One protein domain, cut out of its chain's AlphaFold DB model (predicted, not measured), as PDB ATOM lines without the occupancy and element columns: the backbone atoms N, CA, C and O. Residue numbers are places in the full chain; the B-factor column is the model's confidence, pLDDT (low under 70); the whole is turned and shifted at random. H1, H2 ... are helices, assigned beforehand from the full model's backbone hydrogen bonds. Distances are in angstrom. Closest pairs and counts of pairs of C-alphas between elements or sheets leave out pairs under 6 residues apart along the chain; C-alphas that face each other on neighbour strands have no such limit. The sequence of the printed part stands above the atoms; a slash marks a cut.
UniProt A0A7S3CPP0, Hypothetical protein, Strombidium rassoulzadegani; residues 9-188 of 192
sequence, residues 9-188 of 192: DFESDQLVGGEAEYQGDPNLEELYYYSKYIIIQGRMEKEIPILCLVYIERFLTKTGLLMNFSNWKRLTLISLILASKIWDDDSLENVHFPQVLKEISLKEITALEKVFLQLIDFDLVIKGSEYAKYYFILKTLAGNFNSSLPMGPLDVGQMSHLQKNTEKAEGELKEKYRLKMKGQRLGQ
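This is residues 9 to 188 of the 192 residues of the protein "Hypothetical protein" of Strombidium rassoulzadegani (UniProt A0A7S3CPP0). One helix, H3, makes the core; H1, H2 and H5 pack round it at crossed angles, the long helix H7 crosses over its last residues, and H6 packs on H2. H7 runs on past this compact body, so that residues 178 to 188 stick out at one end, while residues 9 to 27 make a long outlying stretch with no named element, of which residues 12 to 19 stand free. The printed part has 180 residues with seven named helices, H1 to H7 in that order along the chain, and no named strand; the class is all helix, with 113 of the 180 residues in named helices. The whole is compact, with a radius of gyration of the C-alphas of 17.1 A and spans of 54 by 39 by 33 A.

Start at C-alpha 9, at (-43.594, 43.477, -10.714), and go through residues 9 to 27, whose C-alphas lie 18 to 27 A from the mean of the C-alphas. At C-alpha 28, at (-26.760, 29.131, -24.678), you meet H1, residues 28 to 41, 20.0 A from first to last C-alpha. Next come H2, residues 48 to 63, 22.2 A long, and H3, residues 72 to 87, 22.1 A long; find the first C-alpha of H3 at (-33.678, 31.566, -14.647). H4 is a short piece of four residues, 97 to 100, 5.4 A long. H5 takes residues 106 to 119 over 20.0 A, and H6 takes residues 128 to 144 over 24.5 A. Last comes H7, the longest helix, residues 156 to 187, which runs 46.7 A to C-alpha 187 at (-43.648, 49.647, 12.735).

Look first at H3, the hub, which touches four other helices. H2 touches it at a steep tilt of 61 degrees, opposite ways, and the closest C-alphas, those of Cys 52 and Ser 79, are 5.0 A apart. H1 touches H3 with residues 34 to 39 alone, closest at the C-alphas of Ile 38 and Leu 77, 7.2 A apart; they run the same way at a steep tilt of 38 degrees, only just past shallow. H5 touches H3 about perpendicular, at 82 degrees, with the C-alphas of Ile 78 and Glu 113 closest at 6.4 A. H7 touches H3 with residues 162 to 169 alone, at a steep tilt of 66 degrees, opposite ways; look for the C-alphas of Ile 86 and Thr 166, the closest, at 5.7 A. Farther out, H6 touches H2 with residues 130 to 135 alone, at a steep tilt of 65 degrees, with the C-alphas of Ile 50 and Tyr 134 closest at 6.0 A. H4 touches no helix; it is close to H1 but not clearly touching, with the C-alphas of Gln 41 and Val 100 closest at 5.7 A. Among the pairs that stay apart are H1 and H7, and H3 and H6. In H1, H2, H3, H5, H6 and H7 every backbone O i to N i+4 pair is within hydrogen-bond range; H4 is too short for such a pair.

The two C-alphas farthest apart, those of Asn 146 and Gln 188, are 58.3 A from each other. The printed part has no cut. The link from H6 to H7, 11 residues, is long, and the link from H4 to H5 is tight. The mean pLDDT of the printed part is 89.9; look for values under 70 at residues 18 to 20 and 181 to 188.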
ATOM      1  N   ASP A   9     -43.808  42.058 -10.957       90.94
ATOM      2  CA  ASP A   9     -43.594  43.477 -10.714       90.94
ATOM      3  C   ASP A   9     -43.513  43.762  -9.212       90.94
ATOM      4  O   ASP A   9     -44.446  43.517  -8.442       90.94
ATOM      5  N   PHE A  10     -42.379  44.320  -8.799       91.50
ATOM      6  CA  PHE A  10     -42.117  44.636  -7.400       91.50
ATOM      7  C   PHE A  10     -42.875  45.872  -6.920       91.50
ATOM      8  O   PHE A  10     -42.960  46.071  -5.707       91.50
ATOM      9  N   GLU A  11     -43.413  46.712  -7.810       89.69
ATOM     10  CA  GLU A  11     -44.211  47.872  -7.405       89.69
ATOM     11  C   GLU A  11     -45.659  47.509  -7.086       89.69
ATOM     12  O   GLU A  11     -46.143  47.869  -6.012       89.69
ATOM     13  N   SER A  12     -46.318  46.748  -7.957       88.94
ATOM     14  CA  SER A  12     -47.697  46.291  -7.756       88.94
ATOM     15  C   SER A  12     -47.835  45.013  -6.925       88.94
ATOM     16  O   SER A  12     -48.949  44.707  -6.506       88.94
ATOM     17  N   ASP A  13     -46.741  44.282  -6.663       87.31
ATOM     18  CA  ASP A  13     -46.752  42.957  -6.015       87.31
ATOM     19  C   ASP A  13     -47.614  41.936  -6.791       87.31
ATOM     20  O   ASP A  13     -48.340  41.113  -6.227       87.31
ATOM     21  N   GLN A  14     -47.565  42.004  -8.125       86.75
ATOM     22  CA  GLN A  14     -48.356  41.162  -9.023       86.75
ATOM     23  C   GLN A  14     -47.523  40.603 -10.176       86.75
ATOM     24  O   GLN A  14     -46.484  41.139 -10.551       86.75
ATOM     25  N   LEU A  15     -47.997  39.495 -10.751       84.50
ATOM     26  CA  LEU A  15     -47.504  39.023 -12.043       84.50
ATOM     27  C   LEU A  15     -48.168  39.846 -13.143       84.50
ATOM     28  O   LEU A  15     -49.388  39.786 -13.320       84.50
ATOM     29  N   VAL A  16     -47.365  40.595 -13.890       81.12
ATOM     30  CA  VAL A  16     -47.837  41.319 -15.067       81.12
ATOM     31  C   VAL A  16     -48.159  40.290 -16.153       81.12
ATOM     32  O   VAL A  16     -47.346  39.417 -16.439       81.12
ATOM     33  N   GLY A  17     -49.366  40.354 -16.723       73.19
ATOM     34  CA  GLY A  17     -49.848  39.365 -17.702       73.19
ATOM     35  C   GLY A  17     -50.621  38.174 -17.110       73.19
ATOM     36  O   GLY A  17     -51.074  37.315 -17.860       73.19
ATOM     37  N   GLY A  18     -50.842  38.133 -15.788       65.56
ATOM     38  CA  GLY A  18     -51.696  37.141 -15.110       65.56
ATOM     39  C   GLY A  18     -51.012  35.798 -14.835       65.56
ATOM     40  O   GLY A  18     -50.959  35.367 -13.682       65.56
ATOM     41  N   GLU A  19     -50.436  35.175 -15.865       65.44
ATOM     42  CA  GLU A  19     -49.622  33.956 -15.777       65.44
ATOM     43  C   GLU A  19     -48.264  34.149 -16.464       65.44
ATOM     44  O   GLU A  19     -48.086  35.033 -17.301       65.44
ATOM     45  N   ALA A  20     -47.278  33.331 -16.082       66.81
ATOM     46  CA  ALA A  20     -45.963  33.346 -16.706       66.81
ATOM     47  C   ALA A  20     -46.078  32.849 -18.153       66.81
ATOM     48  O   ALA A  20     -46.148  31.645 -18.400       66.81
ATOM     49  N   GLU A  21     -46.126  33.775 -19.106       71.81
ATOM     50  CA  GLU A  21     -46.164  33.430 -20.522       71.81
ATOM     51  C   GLU A  21     -44.871  32.699 -20.915       71.81
ATOM     52  O   GLU A  21     -43.764  33.176 -20.642       71.81
ATOM     53  N   TYR A  22     -45.005  31.514 -21.519       77.94
ATOM     54  CA  TYR A  22     -43.860  30.736 -21.987       77.94
ATOM     55  C   TYR A  22     -43.163  31.466 -23.133       77.94
ATOM     56  O   TYR A  22     -43.685  31.535 -24.243       77.94
ATOM     57  N   GLN A  23     -41.967  31.983 -22.864       76.31
ATOM     58  CA  GLN A  23     -41.144  32.708 -23.840       76.31
ATOM     59  C   GLN A  23     -40.059  31.833 -24.484       76.31
ATOM     60  O   GLN A  23     -39.184  32.350 -25.173       76.31
ATOM     61  N   GLY A  24     -40.121  30.512 -24.288       82.50
ATOM     62  CA  GLY A  24     -39.052  29.596 -24.680       82.50
ATOM     63  C   GLY A  24     -38.003  29.425 -23.585       82.50
ATOM     64  O   GLY A  24     -37.769  30.321 -22.772       82.50
ATOM     65  N   ASP A  25     -37.375  28.251 -23.551       88.12
ATOM     66  CA  ASP A  25     -36.207  28.036 -22.699       88.12
ATOM     67  C   ASP A  25     -35.023  28.866 -23.217       88.12
ATOM     68  O   ASP A  25     -34.857  28.992 -24.436       88.12
ATOM     69  N   PRO A  26     -34.192  29.432 -22.323       91.62
ATOM     70  CA  PRO A  26     -33.091  30.278 -22.746       91.62
ATOM     71  C   PRO A  26     -32.074  29.478 -23.551       91.62
ATOM     72  O   PRO A  26     -31.688  28.365 -23.180       91.62
ATOM     73  N   ASN A  27     -31.593  30.068 -24.638       93.06
ATOM     74  CA  ASN A  27     -30.519  29.466 -25.411       93.06
ATOM     75  C   ASN A  27     -29.144  29.740 -24.764       93.06
ATOM     76  O   ASN A  27     -28.989  30.565 -23.859       93.06
ATOM     77  N   LEU A  28     -28.115  29.027 -25.232       91.25
ATOM     78  CA  LEU A  28     -26.760  29.131 -24.678       91.25
ATOM     79  C   LEU A  28     -26.183  30.553 -24.771       91.25
ATOM     80  O   LEU A  28     -25.469  30.992 -23.871       91.25
ATOM     81  N   GLU A  29     -26.486  31.262 -25.855       94.31
ATOM     82  CA  GLU A  29     -25.994  32.611 -26.118       94.31
ATOM     83  C   GLU A  29     -26.625  33.626 -25.153       94.31
ATOM     84  O   GLU A  29     -25.918  34.448 -24.569       94.31
ATOM     85  N   GLU A  30     -27.926  33.502 -24.886       94.44
ATOM     86  CA  GLU A  30     -28.647  34.311 -23.898       94.44
ATOM     87  C   GLU A  30     -28.106  34.104 -22.483       94.44
ATOM     88  O   GLU A  30     -27.810  35.079 -21.788       94.44
ATOM     89  N   LEU A  31     -27.925  32.845 -22.064       95.00
ATOM     90  CA  LEU A  31     -27.334  32.511 -20.762       95.00
ATOM     91  C   LEU A  31     -25.930  33.108 -20.625       95.00
ATOM     92  O   LEU A  31     -25.602  33.715 -19.598       95.00
ATOM     93  N   TYR A  32     -25.105  32.957 -21.665       94.50
ATOM     94  CA  TYR A  32     -23.736  33.457 -21.691       94.50
ATOM     95  C   TYR A  32     -23.683  34.981 -21.608       94.50
ATOM     96  O   TYR A  32     -23.000  35.515 -20.731       94.50
ATOM     97  N   TYR A  33     -24.404  35.698 -22.474       97.06
ATOM     98  CA  TYR A  33     -24.360  37.159 -22.489       97.06
ATOM     99  C   TYR A  33     -24.971  37.772 -21.240       97.06
ATOM    100  O   TYR A  33     -24.413  38.738 -20.725       97.06
ATOM    101  N   TYR A  34     -26.052  37.196 -20.712       96.75
ATOM    102  CA  TYR A  34     -26.649  37.668 -19.468       96.75
ATOM    103  C   TYR A  34     -25.687  37.514 -18.285       96.75
ATOM    104  O   TYR A  34     -25.411  38.479 -17.573       96.75
ATOM    105  N   SER A  35     -25.094  36.326 -18.127       97.12
ATOM    106  CA  SER A  35     -24.124  36.064 -17.056       97.12
ATOM    107  C   SER A  35     -22.887  36.953 -17.197       97.12
ATOM    108  O   SER A  35     -22.450  37.583 -16.234       97.12
ATOM    109  N   LYS A  36     -22.348  37.066 -18.418       96.12
ATOM    110  CA  LYS A  36     -21.188  37.908 -18.729       96.12
ATOM    111  C   LYS A  36     -21.459  39.382 -18.445       96.12
ATOM    112  O   LYS A  36     -20.588  40.057 -17.903       96.12
ATOM    113  N   TYR A  37     -22.640  39.878 -18.805       97.25
ATOM    114  CA  TYR A  37     -23.047  41.252 -18.535       97.25
ATOM    115  C   TYR A  37     -22.996  41.552 -17.033       97.25
ATOM    116  O   TYR A  37     -22.324  42.501 -16.633       97.25
ATOM    117  N   ILE A  38     -23.608  40.700 -16.206       97.50
ATOM    118  CA  ILE A  38     -23.634  40.877 -14.747       97.50
ATOM    119  C   ILE A  38     -22.222  40.839 -14.155       97.50
ATOM    120  O   ILE A  38     -21.870  41.725 -13.384       97.50
ATOM    121  N   ILE A  39     -21.406  39.856 -14.546       96.81
ATOM    122  CA  ILE A  39     -20.033  39.693 -14.040       96.81
ATOM    123  C   ILE A  39     -19.182  40.927 -14.357       96.81
ATOM    124  O   ILE A  39     -18.493  41.449 -13.485       96.81
ATOM    125  N   ILE A  40     -19.259  41.435 -15.592       96.25
ATOM    126  CA  ILE A  40     -18.476  42.601 -16.021       96.25
ATOM    127  C   ILE A  40     -18.963  43.879 -15.330       96.25
ATOM    128  O   ILE A  40     -18.141  44.644 -14.828       96.25
ATOM    129  N   GLN A  41     -20.277  44.125 -15.286       96.19
ATOM    130  CA  GLN A  41     -20.827  45.329 -14.645       96.19
ATOM    131  C   GLN A  41     -20.621  45.325 -13.129       96.19
ATOM    132  O   GLN A  41     -20.333  46.364 -12.541       96.19
ATOM    133  N   GLY A  42     -20.725  44.151 -12.508       94.50
ATOM    134  CA  GLY A  42     -20.471  43.946 -11.087       94.50
ATOM    135  C   GLY A  42     -18.990  43.913 -10.713       94.50
ATOM    136  O   GLY A  42     -18.703  43.854  -9.526       94.50
ATOM    137  N   ARG A  43     -18.070  43.954 -11.693       94.62
ATOM    138  CA  ARG A  43     -16.609  43.826 -11.498       94.62
ATOM    139  C   ARG A  43     -16.219  42.586 -10.684       94.62
ATOM    140  O   ARG A  43     -15.284  42.625  -9.897       94.62
ATOM    141  N   MET A  44     -16.956  41.504 -10.904       95.62
ATOM    142  CA  MET A  44     -16.851  40.257 -10.155       95.62
ATOM    143  C   MET A  44     -15.584  39.484 -10.531       95.62
ATOM    144  O   MET A  44     -15.176  39.485 -11.700       95.62
ATOM    145  N   GLU A  45     -14.989  38.777  -9.570       94.19
ATOM    146  CA  GLU A  45     -13.837  37.918  -9.845       94.19
ATOM    147  C   GLU A  45     -14.203  36.674 -10.675       94.19
ATOM    148  O   GLU A  45     -15.364  36.296 -10.870       94.19
ATOM    149  N   LYS A  46     -13.178  36.009 -11.210       92.56
ATOM    150  CA  LYS A  46     -13.337  34.870 -12.128       92.56
ATOM    151  C   LYS A  46     -13.876  33.611 -11.437       92.56
ATOM    152  O   LYS A  46     -14.330  32.698 -12.123       92.56
ATOM    153  N   GLU A  47     -13.842  33.556 -10.108       94.12
ATOM    154  CA  GLU A  47     -14.320  32.457  -9.262       94.12
ATOM    155  C   GLU A  47     -15.840  32.498  -9.072       94.12
ATOM    156  O   GLU A  47     -16.466  31.455  -8.860       94.12
ATOM    157  N   ILE A  48     -16.452  33.673  -9.230       96.00
ATOM    158  CA  ILE A  48     -17.880  33.912  -8.991       96.00
ATOM    159  C   ILE A  48     -18.812  32.958  -9.753       96.00
ATOM    160  O   ILE A  48     -19.755  32.454  -9.136       96.00
ATOM    161  N   PRO A  49     -18.574  32.607 -11.034       96.00
ATOM    162  CA  PRO A  49     -19.394  31.618 -11.732       96.00
ATOM    163  C   PRO A  49     -19.446  30.249 -11.042       96.00
ATOM    164  O   PRO A  49     -20.488  29.599 -11.060       96.00
ATOM    165  N   ILE A  50     -18.355  29.804 -10.408       96.31
ATOM    166  CA  ILE A  50     -18.308  28.508  -9.713       96.31
ATOM    167  C   ILE A  50     -19.173  28.562  -8.452       96.31
ATOM    168  O   ILE A  50     -19.982  27.664  -8.219       96.31
ATOM    169  N   LEU A  51     -19.045  29.630  -7.661       97.00
ATOM    170  CA  LEU A  51     -19.842  29.830  -6.448       97.00
ATOM    171  C   LEU A  51     -21.329  30.012  -6.774       97.00
ATOM    172  O   LEU A  51     -22.187  29.486  -6.070       97.00
ATOM    173  N   CYS A  52     -21.640  30.705  -7.871       97.81
ATOM    174  CA  CYS A  52     -23.002  30.854  -8.371       97.81
ATOM    175  C   CYS A  52     -23.671  29.491  -8.604       97.81
ATOM    176  O   CYS A  52     -24.794  29.277  -8.151       97.81
ATOM    177  N   LEU A  53     -22.968  28.535  -9.224       97.62
ATOM    178  CA  LEU A  53     -23.498  27.183  -9.438       97.62
ATOM    179  C   LEU A  53     -23.761  26.431  -8.125       97.62
ATOM    180  O   LEU A  53     -24.766  25.726  -8.030       97.62
ATOM    181  N   VAL A  54     -22.909  26.617  -7.110       97.75
ATOM    182  CA  VAL A  54     -23.134  26.062  -5.763       97.75
ATOM    183  C   VAL A  54     -24.428  26.617  -5.168       97.75
ATOM    184  O   VAL A  54     -25.257  25.849  -4.678       97.75
ATOM    185  N   TYR A  55     -24.645  27.934  -5.234       97.94
ATOM    186  CA  TYR A  55     -25.859  28.544  -4.681       97.94
ATOM    187  C   TYR A  55     -27.120  28.186  -5.453       97.94
ATOM    188  O   TYR A  55     -28.157  27.964  -4.825       97.94
ATOM    189  N   ILE A  56     -27.039  28.059  -6.779       97.81
ATOM    190  CA  ILE A  56     -28.154  27.559  -7.584       97.81
ATOM    191  C   ILE A  56     -28.514  26.144  -7.127       97.81
ATOM    192  O   ILE A  56     -29.651  25.922  -6.727       97.81
ATOM    193  N   GLU A  57     -27.579  25.192  -7.103       97.38
ATOM    194  CA  GLU A  57     -27.887  23.820  -6.668       97.38
ATOM    195  C   GLU A  57     -28.436  23.768  -5.243       97.38
ATOM    196  O   GLU A  57     -29.402  23.047  -4.981       97.38
ATOM    197  N   ARG A  58     -27.868  24.560  -4.331       97.19
ATOM    198  CA  ARG A  58     -28.342  24.654  -2.949       97.19
ATOM    199  C   ARG A  58     -29.787  25.133  -2.883       97.19
ATOM    200  O   ARG A  58     -30.595  24.531  -2.178       97.19
ATOM    201  N   PHE A  59     -30.128  26.163  -3.652       97.62
ATOM    202  CA  PHE A  59     -31.497  26.650  -3.780       97.62
ATOM    203  C   PHE A  59     -32.434  25.571  -4.328       97.62
ATOM    204  O   PHE A  59     -33.482  25.314  -3.731       97.62
ATOM    205  N   LEU A  60     -32.061  24.907  -5.428       96.88
ATOM    206  CA  LEU A  60     -32.888  23.865  -6.049       96.88
ATOM    207  C   LEU A  60     -33.124  22.699  -5.075       96.88
ATOM    208  O   LEU A  60     -34.248  22.229  -4.920       96.88
ATOM    209  N   THR A  61     -32.079  22.278  -4.358       96.62
ATOM    210  CA  THR A  61     -32.126  21.144  -3.423       96.62
ATOM    211  C   THR A  61     -32.965  21.450  -2.187       96.62
ATOM    212  O   THR A  61     -33.751  20.611  -1.756       96.62
ATOM    213  N   LYS A  62     -32.828  22.651  -1.610       96.19
ATOM    214  CA  LYS A  62     -33.566  23.034  -0.396       96.19
ATOM    215  C   LYS A  62     -35.033  23.350  -0.657       96.19
ATOM    216  O   LYS A  62     -35.877  23.061   0.185       96.19
ATOM    217  N   THR A  63     -35.347  23.936  -1.812       95.31
ATOM    218  CA  THR A  63     -36.719  24.364  -2.127       95.31
ATOM    219  C   THR A  63     -37.521  23.333  -2.915       95.31
ATOM    220  O   THR A  63     -38.749  23.406  -2.926       95.31
ATOM    221  N   GLY A  64     -36.852  22.412  -3.619       94.38
ATOM    222  CA  GLY A  64     -37.476  21.521  -4.600       94.38
ATOM    223  C   GLY A  64     -37.982  22.237  -5.860       94.38
ATOM    224  O   GLY A  64     -38.603  21.608  -6.715       94.38
ATOM    225  N   LEU A  65     -37.747  23.547  -5.991       92.69
ATOM    226  CA  LEU A  65     -38.120  24.309  -7.176       92.69
ATOM    227  C   LEU A  65     -37.058  24.147  -8.249       92.69
ATOM    228  O   LEU A  65     -35.869  24.203  -7.957       92.69
ATOM    229  N   LEU A  66     -37.499  23.999  -9.494       92.50
ATOM    230  CA  LEU A  66     -36.612  23.905 -10.646       92.50
ATOM    231  C   LEU A  66     -36.426  25.265 -11.314       92.50
ATOM    232  O   LEU A  66     -37.329  26.110 -11.329       92.50
ATOM    233  N   MET A  67     -35.245  25.448 -11.895       93.38
ATOM    234  CA  MET A  67     -35.002  26.547 -12.817       93.38
ATOM    235  C   MET A  67     -35.770  26.289 -14.120       93.38
ATOM    236  O   MET A  67     -35.789  25.163 -14.613       93.38
ATOM    237  N   ASN A  68     -36.425  27.315 -14.657       92.06
ATOM    238  CA  ASN A  68     -37.231  27.251 -15.874       92.06
ATOM    239  C   ASN A  68     -37.171  28.584 -16.643       92.06
ATOM    240  O   ASN A  68     -36.553  29.552 -16.188       92.06
ATOM    241  N   PHE A  69     -37.846  28.636 -17.793       91.81
ATOM    242  CA  PHE A  69     -37.927  29.814 -18.661       91.81
ATOM    243  C   PHE A  69     -38.321  31.118 -17.945       91.81
ATOM    244  O   PHE A  69     -37.853  32.182 -18.344       91.81
ATOM    245  N   SER A  70     -39.144  31.067 -16.891       92.19
ATOM    246  CA  SER A  70     -39.636  32.275 -16.229       92.19
ATOM    247  C   SER A  70     -38.726  32.752 -15.103       92.19
ATOM    248  O   SER A  70     -38.690  33.948 -14.828       92.19
ATOM    249  N   ASN A  71     -37.961  31.865 -14.458       94.12
ATOM    250  CA  ASN A  71     -37.210  32.211 -13.247       94.12
ATOM    251  C   ASN A  71     -35.678  32.250 -13.392       94.12
ATOM    252  O   ASN A  71     -34.993  32.762 -12.500       94.12
ATOM    253  N   TRP A  72     -35.125  31.748 -14.500       95.38
ATOM    254  CA  TRP A  72     -33.678  31.566 -14.647       95.38
ATOM    255  C   TRP A  72     -32.882  32.869 -14.531       95.38
ATOM    256  O   TRP A  72     -31.829  32.870 -13.893       95.38
ATOM    257  N   LYS A  73     -33.381  33.990 -15.080       95.19
ATOM    258  CA  LYS A  73     -32.682  35.289 -15.035       95.19
ATOM    259  C   LYS A  73     -32.486  35.756 -13.601       95.19
ATOM    260  O   LYS A  73     -31.361  35.989 -13.173       95.19
ATOM    261  N   ARG A  74     -33.574  35.827 -12.829       96.06
ATOM    262  CA  ARG A  74     -33.532  36.323 -11.447       96.06
ATOM    263  C   ARG A  74     -32.762  35.386 -10.527       96.06
ATOM    264  O   ARG A  74     -32.012  35.875  -9.688       96.06
ATOM    265  N   LEU A  75     -32.896  34.068 -10.705       97.50
ATOM    266  CA  LEU A  75     -32.113  33.088  -9.946       97.50
ATOM    267  C   LEU A  75     -30.615  33.187 -10.251       97.50
ATOM    268  O   LEU A  75     -29.808  33.175  -9.323       97.50
ATOM    269  N   THR A  76     -30.241  33.337 -11.523       97.56
ATOM    270  CA  THR A  76     -28.838  33.518 -11.932       97.56
ATOM    271  C   THR A  76     -28.277  34.822 -11.372       97.56
ATOM    272  O   THR A  76     -27.216  34.824 -10.754       97.56
ATOM    273  N   LEU A  77     -29.020  35.921 -11.518       97.81
ATOM    274  CA  LEU A  77     -28.632  37.240 -11.029       97.81
ATOM    275  C   LEU A  77     -28.381  37.249  -9.525       97.81
ATOM    276  O   LEU A  77     -27.313  37.671  -9.088       97.81
ATOM    277  N   ILE A  78     -29.341  36.777  -8.725       97.94
ATOM    278  CA  ILE A  78     -29.177  36.826  -7.273       97.94
ATOM    279  C   ILE A  78     -28.089  35.864  -6.785       97.94
ATOM    280  O   ILE A  78     -27.380  36.192  -5.838       97.94
ATOM    281  N   SER A  79     -27.901  34.723  -7.454       98.19
ATOM    282  CA  SER A  79     -26.829  33.777  -7.118       98.19
ATOM    283  C   SER A  79     -25.443  34.359  -7.413       98.19
ATOM    284  O   SER A  79     -24.539  34.192  -6.598       98.19
ATOM    285  N   LEU A  80     -25.282  35.101  -8.518       98.25
ATOM    286  CA  LEU A  80     -24.052  35.843  -8.830       98.25
ATOM    287  C   LEU A  80     -23.780  36.948  -7.801       98.25
ATOM    288  O   LEU A  80     -22.666  37.047  -7.298       98.25
ATOM    289  N   ILE A  81     -24.798  37.739  -7.442       97.12
ATOM    290  CA  ILE A  81     -24.673  38.813  -6.441       97.12
ATOM    291  C   ILE A  81     -24.316  38.255  -5.055       97.12
ATOM    292  O   ILE A  81     -23.522  38.848  -4.327       97.12
ATOM    293  N   LEU A  82     -24.904  37.127  -4.650       96.88
ATOM    294  CA  LEU A  82     -24.555  36.490  -3.378       96.88
ATOM    295  C   LEU A  82     -23.136  35.922  -3.408       96.88
ATOM    296  O   LEU A  82     -22.402  36.088  -2.439       96.88
ATOM    297  N   ALA A  83     -22.735  35.300  -4.517       97.00
ATOM    298  CA  ALA A  83     -21.373  34.818  -4.702       97.00
ATOM    299  C   ALA A  83     -20.340  35.948  -4.619       97.00
ATOM    300  O   ALA A  83     -19.362  35.797  -3.885       97.00
ATOM    301  N   SER A  84     -20.579  37.086  -5.280       96.19
ATOM    302  CA  SER A  84     -19.660  38.232  -5.242       96.19
ATOM    303  C   SER A  84     -19.469  38.762  -3.825       96.19
ATOM    304  O   SER A  84     -18.353  39.024  -3.410       96.19
ATOM    305  N   LYS A  85     -20.537  38.827  -3.025       92.88
ATOM    306  CA  LYS A  85     -20.472  39.291  -1.625       92.88
ATOM    307  C   LYS A  85     -19.688  38.405  -0.676       92.88
ATOM    308  O   LYS A  85     -19.415  38.802   0.453       92.88
ATOM    309  N   ILE A  86     -19.429  37.179  -1.096       90.94
ATOM    310  CA  ILE A  86     -18.798  36.160  -0.270       90.94
ATOM    311  C   ILE A  86     -17.349  35.967  -0.685       90.94
ATOM    312  O   ILE A  86     -16.504  35.675   0.156       90.94
ATOM    313  N   TRP A  87     -17.063  36.103  -1.972       91.38
ATOM    314  CA  TRP A  87     -15.728  35.884  -2.496       91.38
ATOM    315  C   TRP A  87     -14.944  37.174  -2.699       91.38
ATOM    316  O   TRP A  87     -13.786  37.216  -2.299       91.38
ATOM    317  N   ASP A  88     -15.557  38.210  -3.272       89.19
ATOM    318  CA  ASP A  88     -14.842  39.441  -3.598       89.19
ATOM    319  C   ASP A  88     -14.576  40.244  -2.312       89.19
ATOM    320  O   ASP A  88     -15.500  40.540  -1.548       89.19
ATOM    321  N   ASP A  89     -13.322  40.656  -2.101       85.00
ATOM    322  CA  ASP A  89     -12.941  41.520  -0.972       85.00
ATOM    323  C   ASP A  89     -13.658  42.887  -1.022       85.00
ATOM    324  O   ASP A  89     -14.000  43.452   0.019       85.00
ATOM    325  N   ASP A  90     -13.909  43.407  -2.232       87.06
ATOM    326  CA  ASP A  90     -14.578  44.692  -2.501       87.06
ATOM    327  C   ASP A  90     -15.876  44.490  -3.300       87.06
ATOM    328  O   ASP A  90     -16.025  44.905  -4.452       87.06
ATOM    329  N   SER A  91     -16.823  43.772  -2.695       91.25
ATOM    330  CA  SER A  91     -18.125  43.507  -3.310       91.25
ATOM    331  C   SER A  91     -19.083  44.707  -3.239       91.25
ATOM    332  O   SER A  91     -19.162  45.422  -2.238       91.25
ATOM    333  N   LEU A  92     -19.898  44.892  -4.283       93.19
ATOM    334  CA  LEU A  92     -20.932  45.930  -4.296       93.19
ATOM    335  C   LEU A  92     -22.067  45.641  -3.296       93.19
ATOM    336  O   LEU A  92     -22.652  44.553  -3.254       93.19
ATOM    337  N   GLU A  93     -22.482  46.669  -2.555       93.25
ATOM    338  CA  GLU A  93     -23.744  46.639  -1.814       93.25
ATOM    339  C   GLU A  93     -24.970  46.740  -2.744       93.25
ATOM    340  O   GLU A  93     -24.906  47.275  -3.851       93.25
ATOM    341  N   ASN A  94     -26.146  46.316  -2.254       95.44
ATOM    342  CA  ASN A  94     -27.401  46.338  -3.031       95.44
ATOM    343  C   ASN A  94     -27.737  47.708  -3.625       95.44
ATOM    344  O   ASN A  94     -28.292  47.775  -4.717       95.44
ATOM    345  N   VAL A  95     -27.399  48.790  -2.919       96.06
ATOM    346  CA  VAL A  95     -27.665  50.175  -3.342       96.06
ATOM    347  C   VAL A  95     -26.881  50.588  -4.591       96.06
ATOM    348  O   VAL A  95     -27.303  51.500  -5.302       96.06
ATOM    349  N   HIS A  96     -25.776  49.906  -4.894       96.31
ATOM    350  CA  HIS A  96     -24.915  50.237  -6.026       96.31
ATOM    351  C   HIS A  96     -25.293  49.495  -7.307       96.31
ATOM    352  O   HIS A  96     -25.079  50.024  -8.394       96.31
ATOM    353  N   PHE A  97     -25.915  48.318  -7.214       95.94
ATOM    354  CA  PHE A  97     -26.270  47.534  -8.400       95.94
ATOM    355  C   PHE A  97     -27.190  48.259  -9.399       95.94
ATOM    356  O   PHE A  97     -26.876  48.188 -10.582       95.94
ATOM    357  N   PRO A  98     -28.229  49.025  -9.004       95.88
ATOM    358  CA  PRO A  98     -29.047  49.779  -9.966       95.88
ATOM    359  C   PRO A  98     -28.270  50.828 -10.782       95.88
ATOM    360  O   PRO A  98     -28.743  51.301 -11.810       95.88
ATOM    361  N   GLN A  99     -27.078  51.226 -10.321       94.81
ATOM    362  CA  GLN A  99     -26.223  52.186 -11.027       94.81
ATOM    363  C   GLN A  99     -25.470  51.526 -12.192       94.81
ATOM    364  O   GLN A  99     -25.115  52.208 -13.154       94.81
ATOM    365  N   VAL A 100     -25.235  50.212 -12.110       95.06
ATOM    366  CA  VAL A 100     -24.469  49.431 -13.099       95.06
ATOM    367  C   VAL A 100     -25.346  48.456 -13.899       95.06
ATOM    368  O   VAL A 100     -25.050  48.174 -15.058       95.06
ATOM    369  N   LEU A 101     -26.463  48.010 -13.321       94.25
ATOM    370  CA  LEU A 101     -27.511  47.193 -13.933       94.25
ATOM    371  C   LEU A 101     -28.788  48.040 -13.999       94.25
ATOM    372  O   LEU A 101     -29.514  48.166 -13.013       94.25
ATOM    373  N   LYS A 102     -29.041  48.683 -15.140       88.31
ATOM    374  CA  LYS A 102     -30.095  49.711 -15.249       88.31
ATOM    375  C   LYS A 102     -31.506  49.130 -15.215       88.31
ATOM    376  O   LYS A 102     -32.463  49.848 -14.946       88.31
ATOM    377  N   GLU A 103     -31.630  47.845 -15.509       88.75
ATOM    378  CA  GLU A 103     -32.891  47.124 -15.632       88.75
ATOM    379  C   GLU A 103     -33.432  46.644 -14.283       88.75
ATOM    380  O   GLU A 103     -34.529  46.095 -14.239       88.75
ATOM    381  N   ILE A 104     -32.686  46.829 -13.187       93.00
ATOM    382  CA  ILE A 104     -33.058  46.310 -11.874       93.00
ATOM    383  C   ILE A 104     -33.098  47.398 -10.800       93.00
ATOM    384  O   ILE A 104     -32.204  48.231 -10.662       93.00
ATOM    385  N   SER A 105     -34.154  47.365  -9.986       95.19
ATOM    386  CA  SER A 105     -34.329  48.299  -8.877       95.19
ATOM    387  C   SER A 105     -33.666  47.805  -7.585       95.19
ATOM    388  O   SER A 105     -33.508  46.607  -7.340       95.19
ATOM    389  N   LEU A 106     -33.350  48.737  -6.679       95.88
ATOM    390  CA  LEU A 106     -32.883  48.397  -5.328       95.88
ATOM    391  C   LEU A 106     -33.903  47.528  -4.572       95.88
ATOM    392  O   LEU A 106     -33.528  46.637  -3.802       95.88
ATOM    393  N   LYS A 107     -35.196  47.805  -4.780       95.06
ATOM    394  CA  LYS A 107     -36.308  47.075  -4.168       95.06
ATOM    395  C   LYS A 107     -36.297  45.615  -4.610       95.06
ATOM    396  O   LYS A 107     -36.333  44.734  -3.754       95.06
ATOM    397  N   GLU A 108     -36.155  45.379  -5.910       95.62
ATOM    398  CA  GLU A 108     -36.063  44.047  -6.507       95.62
ATOM    399  C   GLU A 108     -34.862  43.263  -5.967       95.62
ATOM    400  O   GLU A 108     -35.055  42.193  -5.393       95.62
ATOM    401  N   ILE A 109     -33.641  43.812  -6.020       96.88
ATOM    402  CA  ILE A 109     -32.438  43.113  -5.515       96.88
ATOM    403  C   ILE A 109     -32.574  42.779  -4.037       96.88
ATOM    404  O   ILE A 109     -32.267  41.669  -3.608       96.88
ATOM    405  N   THR A 110     -33.043  43.736  -3.237       95.88
ATOM    406  CA  THR A 110     -33.177  43.535  -1.791       95.88
ATOM    407  C   THR A 110     -34.224  42.472  -1.469       95.88
ATOM    408  O   THR A 110     -34.038  41.692  -0.533       95.88
ATOM    409  N   ALA A 111     -35.323  42.429  -2.222       95.69
ATOM    410  CA  ALA A 111     -36.368  41.435  -2.042       95.69
ATOM    411  C   ALA A 111     -35.908  40.041  -2.499       95.69
ATOM    412  O   ALA A 111     -36.101  39.075  -1.759       95.69
ATOM    413  N   LEU A 112     -35.227  39.947  -3.648       97.12
ATOM    414  CA  LEU A 112     -34.620  38.709  -4.139       97.12
ATOM    415  C   LEU A 112     -33.576  38.167  -3.155       97.12
ATOM    416  O   LEU A 112     -33.662  37.001  -2.789       97.12
ATOM    417  N   GLU A 113     -32.657  39.006  -2.661       96.88
ATOM    418  CA  GLU A 113     -31.654  38.624  -1.651       96.88
ATOM    419  C   GLU A 113     -32.324  38.066  -0.402       96.88
ATOM    420  O   GLU A 113     -31.996  36.971   0.050       96.88
ATOM    421  N   LYS A 114     -33.299  38.802   0.141       95.25
ATOM    422  CA  LYS A 114     -34.010  38.392   1.351       95.25
ATOM    423  C   LYS A 114     -34.669  37.028   1.170       95.25
ATOM    424  O   LYS A 114     -34.498  36.161   2.022       95.25
ATOM    425  N   VAL A 115     -35.437  36.852   0.095       95.62
ATOM    426  CA  VAL A 115     -36.192  35.617  -0.125       95.62
ATOM    427  C   VAL A 115     -35.253  34.457  -0.437       95.62
ATOM    428  O   VAL A 115     -35.412  33.394   0.152       95.62
ATOM    429  N   PHE A 116     -34.235  34.655  -1.277       97.12
ATOM    430  CA  PHE A 116     -33.248  33.619  -1.580       97.12
ATOM    431  C   PHE A 116     -32.540  33.128  -0.312       97.12
ATOM    432  O   PHE A 116     -32.509  31.927  -0.059       97.12
ATOM    433  N   LEU A 117     -32.052  34.048   0.531       96.31
ATOM    434  CA  LEU A 117     -31.403  33.709   1.801       96.31
ATOM    435  C   LEU A 117     -32.332  32.947   2.748       96.31
ATOM    436  O   LEU A 117     -31.905  31.984   3.375       96.31
ATOM    437  N   GLN A 118     -33.604  33.342   2.840       94.56
ATOM    438  CA  GLN A 118     -34.583  32.630   3.665       94.56
ATOM    439  C   GLN A 118     -34.805  31.195   3.189       94.56
ATOM    440  O   GLN A 118     -34.905  30.294   4.012       94.56
ATOM    441  N   LEU A 119     -34.858  30.978   1.878       95.38
ATOM    442  CA  LEU A 119     -35.129  29.668   1.286       95.38
ATOM    443  C   LEU A 119     -33.972  28.688   1.405       95.38
ATOM    444  O   LEU A 119     -34.195  27.482   1.427       95.38
ATOM    445  N   ILE A 120     -32.745  29.199   1.470       95.62
ATOM    446  CA  ILE A 120     -31.574  28.368   1.739       95.62
ATOM    447  C   ILE A 120     -31.287  28.243   3.242       95.62
ATOM    448  O   ILE A 120     -30.260  27.687   3.616       95.62
ATOM    449  N   ASP A 121     -32.157  28.752   4.119       94.38
ATOM    450  CA  ASP A 121     -31.940  28.853   5.572       94.38
ATOM    451  C   ASP A 121     -30.644  29.586   5.943       94.38
ATOM    452  O   ASP A 121     -29.998  29.278   6.948       94.38
ATOM    453  N   PHE A 122     -30.254  30.556   5.113       93.12
ATOM    454  CA  PHE A 122     -28.983  31.270   5.188       93.12
ATOM    455  C   PHE A 122     -27.762  30.342   5.165       93.12
ATOM    456  O   PHE A 122     -26.703  30.758   5.609       93.12
ATOM    457  N   ASP A 123     -27.891  29.113   4.665       94.00
ATOM    458  CA  ASP A 123     -26.770  28.198   4.466       94.00
ATOM    459  C   ASP A 123     -25.883  28.758   3.353       94.00
ATOM    460  O   ASP A 123     -26.133  28.519   2.170       94.00
ATOM    461  N   LEU A 124     -24.879  29.551   3.726       93.31
ATOM    462  CA  LEU A 124     -23.947  30.199   2.795       93.31
ATOM    463  C   LEU A 124     -22.561  29.561   2.820       93.31
ATOM    464  O   LEU A 124     -21.748  29.837   1.943       93.31
ATOM    465  N   VAL A 125     -22.287  28.694   3.795       92.56
ATOM    466  CA  VAL A 125     -20.986  28.038   3.928       92.56
ATOM    467  C   VAL A 125     -20.725  27.118   2.743       92.56
ATOM    468  O   VAL A 125     -21.431  26.125   2.551       92.56
ATOM    469  N   ILE A 126     -19.687  27.426   1.962       92.94
ATOM    470  CA  ILE A 126     -19.230  26.587   0.850       92.94
ATOM    471  C   ILE A 126     -18.062  25.729   1.321       92.94
ATOM    472  O   ILE A 126     -17.000  26.220   1.711       92.94
ATOM    473  N   LYS A 127     -18.234  24.411   1.242       91.81
ATOM    474  CA  LYS A 127     -17.154  23.458   1.496       91.81
ATOM    475  C   LYS A 127     -16.222  23.395   0.293       91.81
ATOM    476  O   LYS A 127     -16.655  23.476  -0.855       91.81
ATOM    477  N   GLY A 128     -14.944  23.114   0.544       90.94
ATOM    478  CA  GLY A 128     -13.982  22.945  -0.545       90.94
ATOM    479  C   GLY A 128     -14.346  21.823  -1.520       90.94
ATOM    480  O   GLY A 128     -14.073  21.933  -2.710       90.94
ATOM    481  N   SER A 129     -15.046  20.785  -1.052       93.25
ATOM    482  CA  SER A 129     -15.581  19.726  -1.911       93.25
ATOM    483  C   SER A 129     -16.688  20.209  -2.853       93.25
ATOM    484  O   SER A 129     -16.742  19.753  -3.994       93.25
ATOM    485  N   GLU A 130     -17.551  21.130  -2.413       94.25
ATOM    486  CA  GLU A 130     -18.612  21.708  -3.248       94.25
ATOM    487  C   GLU A 130     -18.005  22.576  -4.352       94.25
ATOM    488  O   GLU A 130     -18.324  22.389  -5.524       94.25
ATOM    489  N   TYR A 131     -17.052  23.445  -3.997       94.56
ATOM    490  CA  TYR A 131     -16.312  24.233  -4.983       94.56
ATOM    491  C   TYR A 131     -15.557  23.331  -5.971       94.56
ATOM    492  O   TYR A 131     -15.686  23.485  -7.186       94.56
ATOM    493  N   ALA A 132     -14.789  22.359  -5.463       94.12
ATOM    494  CA  ALA A 132     -13.992  21.462  -6.294       94.12
ATOM    495  C   ALA A 132     -14.864  20.676  -7.281       94.12
ATOM    496  O   ALA A 132     -14.488  20.548  -8.446       94.12
ATOM    497  N   LYS A 133     -16.047  20.206  -6.850       95.62
ATOM    498  CA  LYS A 133     -17.021  19.536  -7.724       95.62
ATOM    499  C   LYS A 133     -17.321  20.388  -8.957       95.62
ATOM    500  O   LYS A 133     -17.140  19.921 -10.081       95.62
ATOM    501  N   TYR A 134     -17.734  21.637  -8.758       96.75
ATOM    502  CA  TYR A 134     -18.091  22.525  -9.864       96.75
ATOM    503  C   TYR A 134     -16.891  22.956 -10.701       96.75
ATOM    504  O   TYR A 134     -16.996  22.984 -11.927       96.75
ATOM    505  N   TYR A 135     -15.738  23.203 -10.075       95.62
ATOM    506  CA  TYR A 135     -14.498  23.486 -10.795       95.62
ATOM    507  C   TYR A 135     -14.149  22.365 -11.785       95.62
ATOM    508  O   TYR A 135     -13.901  22.629 -12.961       95.62
ATOM    509  N   PHE A 136     -14.162  21.102 -11.345       94.94
ATOM    510  CA  PHE A 136     -13.802  19.974 -12.209       94.94
ATOM    511  C   PHE A 136     -14.859  19.669 -13.276       94.94
ATOM    512  O   PHE A 136     -14.488  19.324 -14.403       94.94
ATOM    513  N   ILE A 137     -16.150  19.846 -12.971       95.00
ATOM    514  CA  ILE A 137     -17.221  19.760 -13.977       95.00
ATOM    515  C   ILE A 137     -16.983  20.799 -15.077       95.00
ATOM    516  O   ILE A 137     -16.902  20.441 -16.251       95.00
ATOM    517  N   LEU A 138     -16.793  22.069 -14.709       93.75
ATOM    518  CA  LEU A 138     -16.563  23.143 -15.676       93.75
ATOM    519  C   LEU A 138     -15.258  22.965 -16.447       93.75
ATOM    520  O   LEU A 138     -15.231  23.208 -17.647       93.75
ATOM    521  N   LYS A 139     -14.190  22.490 -15.799       93.19
ATOM    522  CA  LYS A 139     -12.920  22.188 -16.468       93.19
ATOM    523  C   LYS A 139     -13.090  21.114 -17.544       93.19
ATOM    524  O   LYS A 139     -12.524  21.239 -18.626       93.19
ATOM    525  N   THR A 140     -13.879  20.082 -17.252       93.44
ATOM    526  CA  THR A 140     -14.193  19.012 -18.208       93.44
ATOM    527  C   THR A 140     -15.020  19.550 -19.373       93.44
ATOM    528  O   THR A 140     -14.682  19.311 -20.529       93.44
ATOM    529  N   LEU A 141     -16.061  20.337 -19.082       92.06
ATOM    530  CA  LEU A 141     -16.891  20.967 -20.110       92.06
ATOM    531  C   LEU A 141     -16.080  21.920 -20.992       92.06
ATOM    532  O   LEU A 141     -16.192  21.847 -22.210       92.06
ATOM    533  N   ALA A 142     -15.217  22.755 -20.411       90.69
ATOM    534  CA  ALA A 142     -14.344  23.659 -21.157       90.69
ATOM    535  C   ALA A 142     -13.457  22.897 -22.151       90.69
ATOM    536  O   ALA A 142     -13.358  23.307 -23.308       90.69
ATOM    537  N   GLY A 143     -12.902  21.750 -21.743       88.56
ATOM    538  CA  GLY A 143     -12.149  20.867 -22.637       88.56
ATOM    539  C   GLY A 143     -12.961  20.407 -23.852       88.56
ATOM    540  O   GLY A 143     -12.448  20.428 -24.968       88.56
ATOM    541  N   ASN A 144     -14.247  20.096 -23.669       90.44
ATOM    542  CA  ASN A 144     -15.146  19.722 -24.769       90.44
ATOM    543  C   ASN A 144     -15.429  20.883 -25.740       90.44
ATOM    544  O   ASN A 144     -15.736  20.647 -26.904       90.44
ATOM    545  N   PHE A 145     -15.300  22.130 -25.278       85.62
ATOM    546  CA  PHE A 145     -15.420  23.340 -26.097       85.62
ATOM    547  C   PHE A 145     -14.071  23.834 -26.655       85.62
ATOM    548  O   PHE A 145     -13.992  24.970 -27.121       85.62
ATOM    549  N   ASN A 146     -13.004  23.021 -26.607       87.38
ATOM    550  CA  ASN A 146     -11.634  23.432 -26.954       87.38
ATOM    551  C   ASN A 146     -11.196  24.716 -26.223       87.38
ATOM    552  O   ASN A 146     -10.508  25.574 -26.776       87.38
ATOM    553  N   SER A 147     -11.629  24.852 -24.972       89.12
ATOM    554  CA  SER A 147     -11.397  26.008 -24.119       89.12
ATOM    555  C   SER A 147     -10.731  25.588 -22.807       89.12
ATOM    556  O   SER A 147     -10.618  24.405 -22.479       89.12
ATOM    557  N   SER A 148     -10.275  26.567 -22.034       86.19
ATOM    558  CA  SER A 148      -9.703  26.363 -20.708       86.19
ATOM    559  C   SER A 148     -10.267  27.381 -19.726       86.19
ATOM    560  O   SER A 148     -10.673  28.483 -20.097       86.19
ATOM    561  N   LEU A 149     -10.304  27.003 -18.449       85.69
ATOM    562  CA  LEU A 149     -10.670  27.949 -17.405       85.69
ATOM    563  C   LEU A 149      -9.523  28.952 -17.192       85.69
ATOM    564  O   LEU A 149      -8.359  28.542 -17.169       85.69
ATOM    565  N   PRO A 150      -9.822  30.239 -16.941       84.31
ATOM    566  CA  PRO A 150      -8.818  31.284 -16.694       84.31
ATOM    567  C   PRO A 150      -8.153  31.176 -15.303       84.31
ATOM    568  O   PRO A 150      -7.526  32.118 -14.803       84.31
ATOM    569  N   MET A 151      -8.328  30.041 -14.627       86.31
ATOM    570  CA  MET A 151      -7.966  29.810 -13.235       86.31
ATOM    571  C   MET A 151      -7.642  28.343 -12.953       86.31
ATOM    572  O   MET A 151      -8.230  27.415 -13.521       86.31
ATOM    573  N   GLY A 152      -6.711  28.145 -12.024       85.88
ATOM    574  CA  GLY A 152      -6.457  26.847 -11.412       85.88
ATOM    575  C   GLY A 152      -7.524  26.479 -10.374       85.88
ATOM    576  O   GLY A 152      -8.383  27.303 -10.052       85.88
ATOM    577  N   PRO A 153      -7.484  25.243  -9.846       86.00
ATOM    578  CA  PRO A 153      -8.220  24.923  -8.632       86.00
ATOM    579  C   PRO A 153      -7.699  25.811  -7.497       86.00
ATOM    580  O   PRO A 153      -6.514  26.147  -7.476       86.00
ATOM    581  N   LEU A 154      -8.574  26.170  -6.562       88.44
ATOM    582  CA  LEU A 154      -8.159  26.946  -5.399       88.44
ATOM    583  C   LEU A 154      -7.205  26.128  -4.525       88.44
ATOM    584  O   LEU A 154      -7.411  24.928  -4.311       88.44
ATOM    585  N   ASP A 155      -6.179  26.794  -4.008       89.81
ATOM    586  CA  ASP A 155      -5.264  26.203  -3.039       89.81
ATOM    587  C   ASP A 155      -5.873  26.145  -1.623       89.81
ATOM    588  O   ASP A 155      -6.976  26.627  -1.359       89.81
ATOM    589  N   VAL A 156      -5.152  25.526  -0.683       86.44
ATOM    590  CA  VAL A 156      -5.607  25.364   0.710       86.44
ATOM    591  C   VAL A 156      -5.813  26.713   1.414       86.44
ATOM    592  O   VAL A 156      -6.720  26.845   2.237       86.44
ATOM    593  N   GLY A 157      -5.001  27.721   1.095       87.50
ATOM    594  CA  GLY A 157      -5.119  29.065   1.657       87.50
ATOM    595  C   GLY A 157      -6.371  29.775   1.151       87.50
ATOM    596  O   GLY A 157      -7.166  30.259   1.955       87.50
ATOM    597  N   GLN A 158      -6.594  29.751  -0.162       88.88
ATOM    598  CA  GLN A 158      -7.789  30.287  -0.813       88.88
ATOM    599  C   GLN A 158      -9.062  29.567  -0.349       88.88
ATOM    600  O   GLN A 158     -10.083  30.201  -0.106       88.88
ATOM    601  N   MET A 159      -8.994  28.251  -0.145       89.62
ATOM    602  CA  MET A 159     -10.078  27.457   0.443       89.62
ATOM    603  C   MET A 159     -10.397  27.874   1.876       89.62
ATOM    604  O   MET A 159     -11.564  28.031   2.233       89.62
ATOM    605  N   SER A 160      -9.371  28.073   2.705       87.50
ATOM    606  CA  SER A 160      -9.570  28.563   4.071       87.50
ATOM    607  C   SER A 160     -10.171  29.968   4.074       87.50
ATOM    608  O   SER A 160     -11.025  30.266   4.909       87.50
ATOM    609  N   HIS A 161      -9.742  30.821   3.143       89.19
ATOM    610  CA  HIS A 161     -10.282  32.163   2.974       89.19
ATOM    611  C   HIS A 161     -11.764  32.127   2.569       89.19
ATOM    612  O   HIS A 161     -12.579  32.742   3.253       89.19
ATOM    613  N   LEU A 162     -12.130  31.309   1.572       89.56
ATOM    614  CA  LEU A 162     -13.524  31.082   1.168       89.56
ATOM    615  C   LEU A 162     -14.398  30.710   2.366       89.56
ATOM    616  O   LEU A 162     -15.427  31.335   2.602       89.56
ATOM    617  N   GLN A 163     -13.980  29.703   3.137       88.44
ATOM    618  CA  GLN A 163     -14.752  29.220   4.280       88.44
ATOM    619  C   GLN A 163     -14.969  30.324   5.315       88.44
ATOM    620  O   GLN A 163     -16.108  30.580   5.704       88.44
ATOM    621  N   LYS A 164     -13.910  31.051   5.683       89.44
ATOM    622  CA  LYS A 164     -14.008  32.176   6.624       89.44
ATOM    623  C   LYS A 164     -14.960  33.261   6.128       89.44
ATOM    624  O   LYS A 164     -15.783  33.743   6.908       89.44
ATOM    625  N   ASN A 165     -14.880  33.632   4.851       90.06
ATOM    626  CA  ASN A 165     -15.761  34.655   4.294       90.06
ATOM    627  C   ASN A 165     -17.215  34.179   4.265       90.06
ATOM    628  O   ASN A 165     -18.107  34.940   4.629       90.06
ATOM    629  N   THR A 166     -17.462  32.915   3.911       88.69
ATOM    630  CA  THR A 166     -18.816  32.347   3.902       88.69
ATOM    631  C   THR A 166     -19.448  32.318   5.300       88.69
ATOM    632  O   THR A 166     -20.607  32.697   5.453       88.69
ATOM    633  N   GLU A 167     -18.683  31.952   6.334       87.75
ATOM    634  CA  GLU A 167     -19.133  31.943   7.734       87.75
ATOM    635  C   GLU A 167     -19.423  33.360   8.245       87.75
ATOM    636  O   GLU A 167     -20.454  33.612   8.876       87.75
ATOM    637  N   LYS A 168     -18.529  34.308   7.938       89.06
ATOM    638  CA  LYS A 168     -18.708  35.724   8.272       89.06
ATOM    639  C   LYS A 168     -19.965  36.287   7.604       89.06
ATOM    640  O   LYS A 168     -20.811  36.862   8.290       89.06
ATOM    641  N   ALA A 169     -20.108  36.085   6.294       87.62
ATOM    642  CA  ALA A 169     -21.243  36.570   5.516       87.62
ATOM    643  C   ALA A 169     -22.568  35.977   6.013       87.62
ATOM    644  O   ALA A 169     -23.560  36.696   6.131       87.62
ATOM    645  N   GLU A 170     -22.587  34.689   6.366       87.12
ATOM    646  CA  GLU A 170     -23.741  34.050   6.995       87.12
ATOM    647  C   GLU A 170     -24.161  34.769   8.283       87.12
ATOM    648  O   GLU A 170     -25.339  35.106   8.440       87.12
ATOM    649  N   GLY A 171     -23.216  35.051   9.184       86.31
ATOM    650  CA  GLY A 171     -23.483  35.774  10.429       86.31
ATOM    651  C   GLY A 171     -24.018  37.189  10.196       86.31
ATOM    652  O   GLY A 171     -25.049  37.571  10.758       86.31
ATOM    653  N   GLU A 172     -23.357  37.957   9.331       89.50
ATOM    654  CA  GLU A 172     -23.719  39.344   9.019       89.50
ATOM    655  C   GLU A 172     -25.089  39.445   8.338       89.50
ATOM    656  O   GLU A 172     -25.925  40.268   8.726       89.50
ATOM    657  N   LEU A 173     -25.367  38.583   7.355       88.38
ATOM    658  CA  LEU A 173     -26.641  38.577   6.638       88.38
ATOM    659  C   LEU A 173     -27.785  38.074   7.521       88.38
ATOM    660  O   LEU A 173     -28.864  38.680   7.505       88.38
ATOM    661  N   LYS A 174     -27.563  37.037   8.343       87.88
ATOM    662  CA  LYS A 174     -28.543  36.607   9.353       87.88
ATOM    663  C   LYS A 174     -28.891  37.763  10.282       87.88
ATOM    664  O   LYS A 174     -30.075  38.019  10.502       87.88
ATOM    665  N   GLU A 175     -27.901  38.505  10.777       88.12
ATOM    666  CA  GLU A 175     -28.157  39.623  11.686       88.12
ATOM    667  C   GLU A 175     -28.875  40.786  10.997       88.12
ATOM    668  O   GLU A 175     -29.912  41.250  11.483       88.12
ATOM    669  N   LYS A 176     -28.397  41.199   9.818       87.88
ATOM    670  CA  LYS A 176     -29.011  42.241   8.981       87.88
ATOM    671  C   LYS A 176     -30.499  41.971   8.765       87.88
ATOM    672  O   LYS A 176     -31.333  42.865   8.950       87.88
ATOM    673  N   TYR A 177     -30.858  40.743   8.393       86.81
ATOM    674  CA  TYR A 177     -32.249  40.388   8.121       86.81
ATOM    675  C   TYR A 177     -33.061  40.104   9.389       86.81
ATOM    676  O   TYR A 177     -34.249  40.436   9.418       86.81
ATOM    677  N   ARG A 178     -32.449  39.617  10.474       84.06
ATOM    678  CA  ARG A 178     -33.099  39.509  11.790       84.06
ATOM    679  C   ARG A 178     -33.519  40.880  12.326       84.06
ATOM    680  O   ARG A 178     -34.653  41.032  12.785       84.06
ATOM    681  N   LEU A 179     -32.648  41.884  12.229       75.25
ATOM    682  CA  LEU A 179     -32.926  43.258  12.662       75.25
ATOM    683  C   LEU A 179     -34.009  43.921  11.805       75.25
ATOM    684  O   LEU A 179     -34.948  44.501  12.354       75.25
ATOM    685  N   LYS A 180     -33.959  43.765  10.474       71.81
ATOM    686  CA  LYS A 180     -35.011  44.280   9.577       71.81
ATOM    687  C   LYS A 180     -36.385  43.665   9.865       71.81
ATOM    688  O   LYS A 180     -37.386  44.379   9.834       71.81
ATOM    689  N   MET A 181     -36.445  42.375  10.206       65.50
ATOM    690  CA  MET A 181     -37.700  41.707  10.582       65.50
ATOM    691  C   MET A 181     -38.236  42.184  11.943       65.50
ATOM    692  O   MET A 181     -39.451  42.282  12.114       65.50
ATOM    693  N   LYS A 182     -37.365  42.534  12.902       60.66
ATOM    694  CA  LYS A 182     -37.774  43.163  14.175       60.66
ATOM    695  C   LYS A 182     -38.271  44.601  13.980       60.66
ATOM    696  O   LYS A 182     -39.292  44.963  14.558       60.66
ATOM    697  N   GLY A 183     -37.609  45.390  13.132       55.34
ATOM    698  CA  GLY A 183     -38.025  46.757  12.800       55.34
ATOM    699  C   GLY A 183     -39.390  46.826  12.104       55.34
ATOM    700  O   GLY A 183     -40.205  47.678  12.441       55.34
ATOM    701  N   GLN A 184     -39.692  45.878  11.207       55.00
ATOM    702  CA  GLN A 184     -41.014  45.777  10.567       55.00
ATOM    703  C   GLN A 184     -42.136  45.423  11.559       55.00
ATOM    704  O   GLN A 184     -43.238  45.951  11.437       55.00
ATOM    705  N   ARG A 185     -41.857  44.598  12.581       48.66
ATOM    706  CA  ARG A 185     -42.827  44.275  13.646       48.66
ATOM    707  C   ARG A 185     -43.079  45.440  14.610       48.66
ATOM    708  O   ARG A 185     -44.179  45.551  15.130       48.66
ATOM    709  N   LEU A 186     -42.094  46.314  14.830       44.62
ATOM    710  CA  LEU A 186     -42.249  47.520  15.658       44.62
ATOM    711  C   LEU A 186     -42.956  48.672  14.916       44.62
ATOM    712  O   LEU A 186     -43.551  49.530  15.559       44.62
ATOM    713  N   GLY A 187     -42.925  48.682  13.577       42.25
ATOM    714  CA  GLY A 187     -43.648  49.647  12.735       42.25
ATOM    715  C   GLY A 187     -45.111  49.283  12.444       42.25
ATOM    716  O   GLY A 187     -45.880  50.143  12.029       42.25
ATOM    717  N   GLN A 188     -45.515  48.034  12.692       39.00
ATOM    718  CA  GLN A 188     -46.909  47.584  12.642       39.00
ATOM    719  C   GLN A 188     -47.463  47.429  14.063       39.00
ATOM    720  O   GLN A 188     -47.862  46.345  14.485       39.00
TER     721      GLN A 188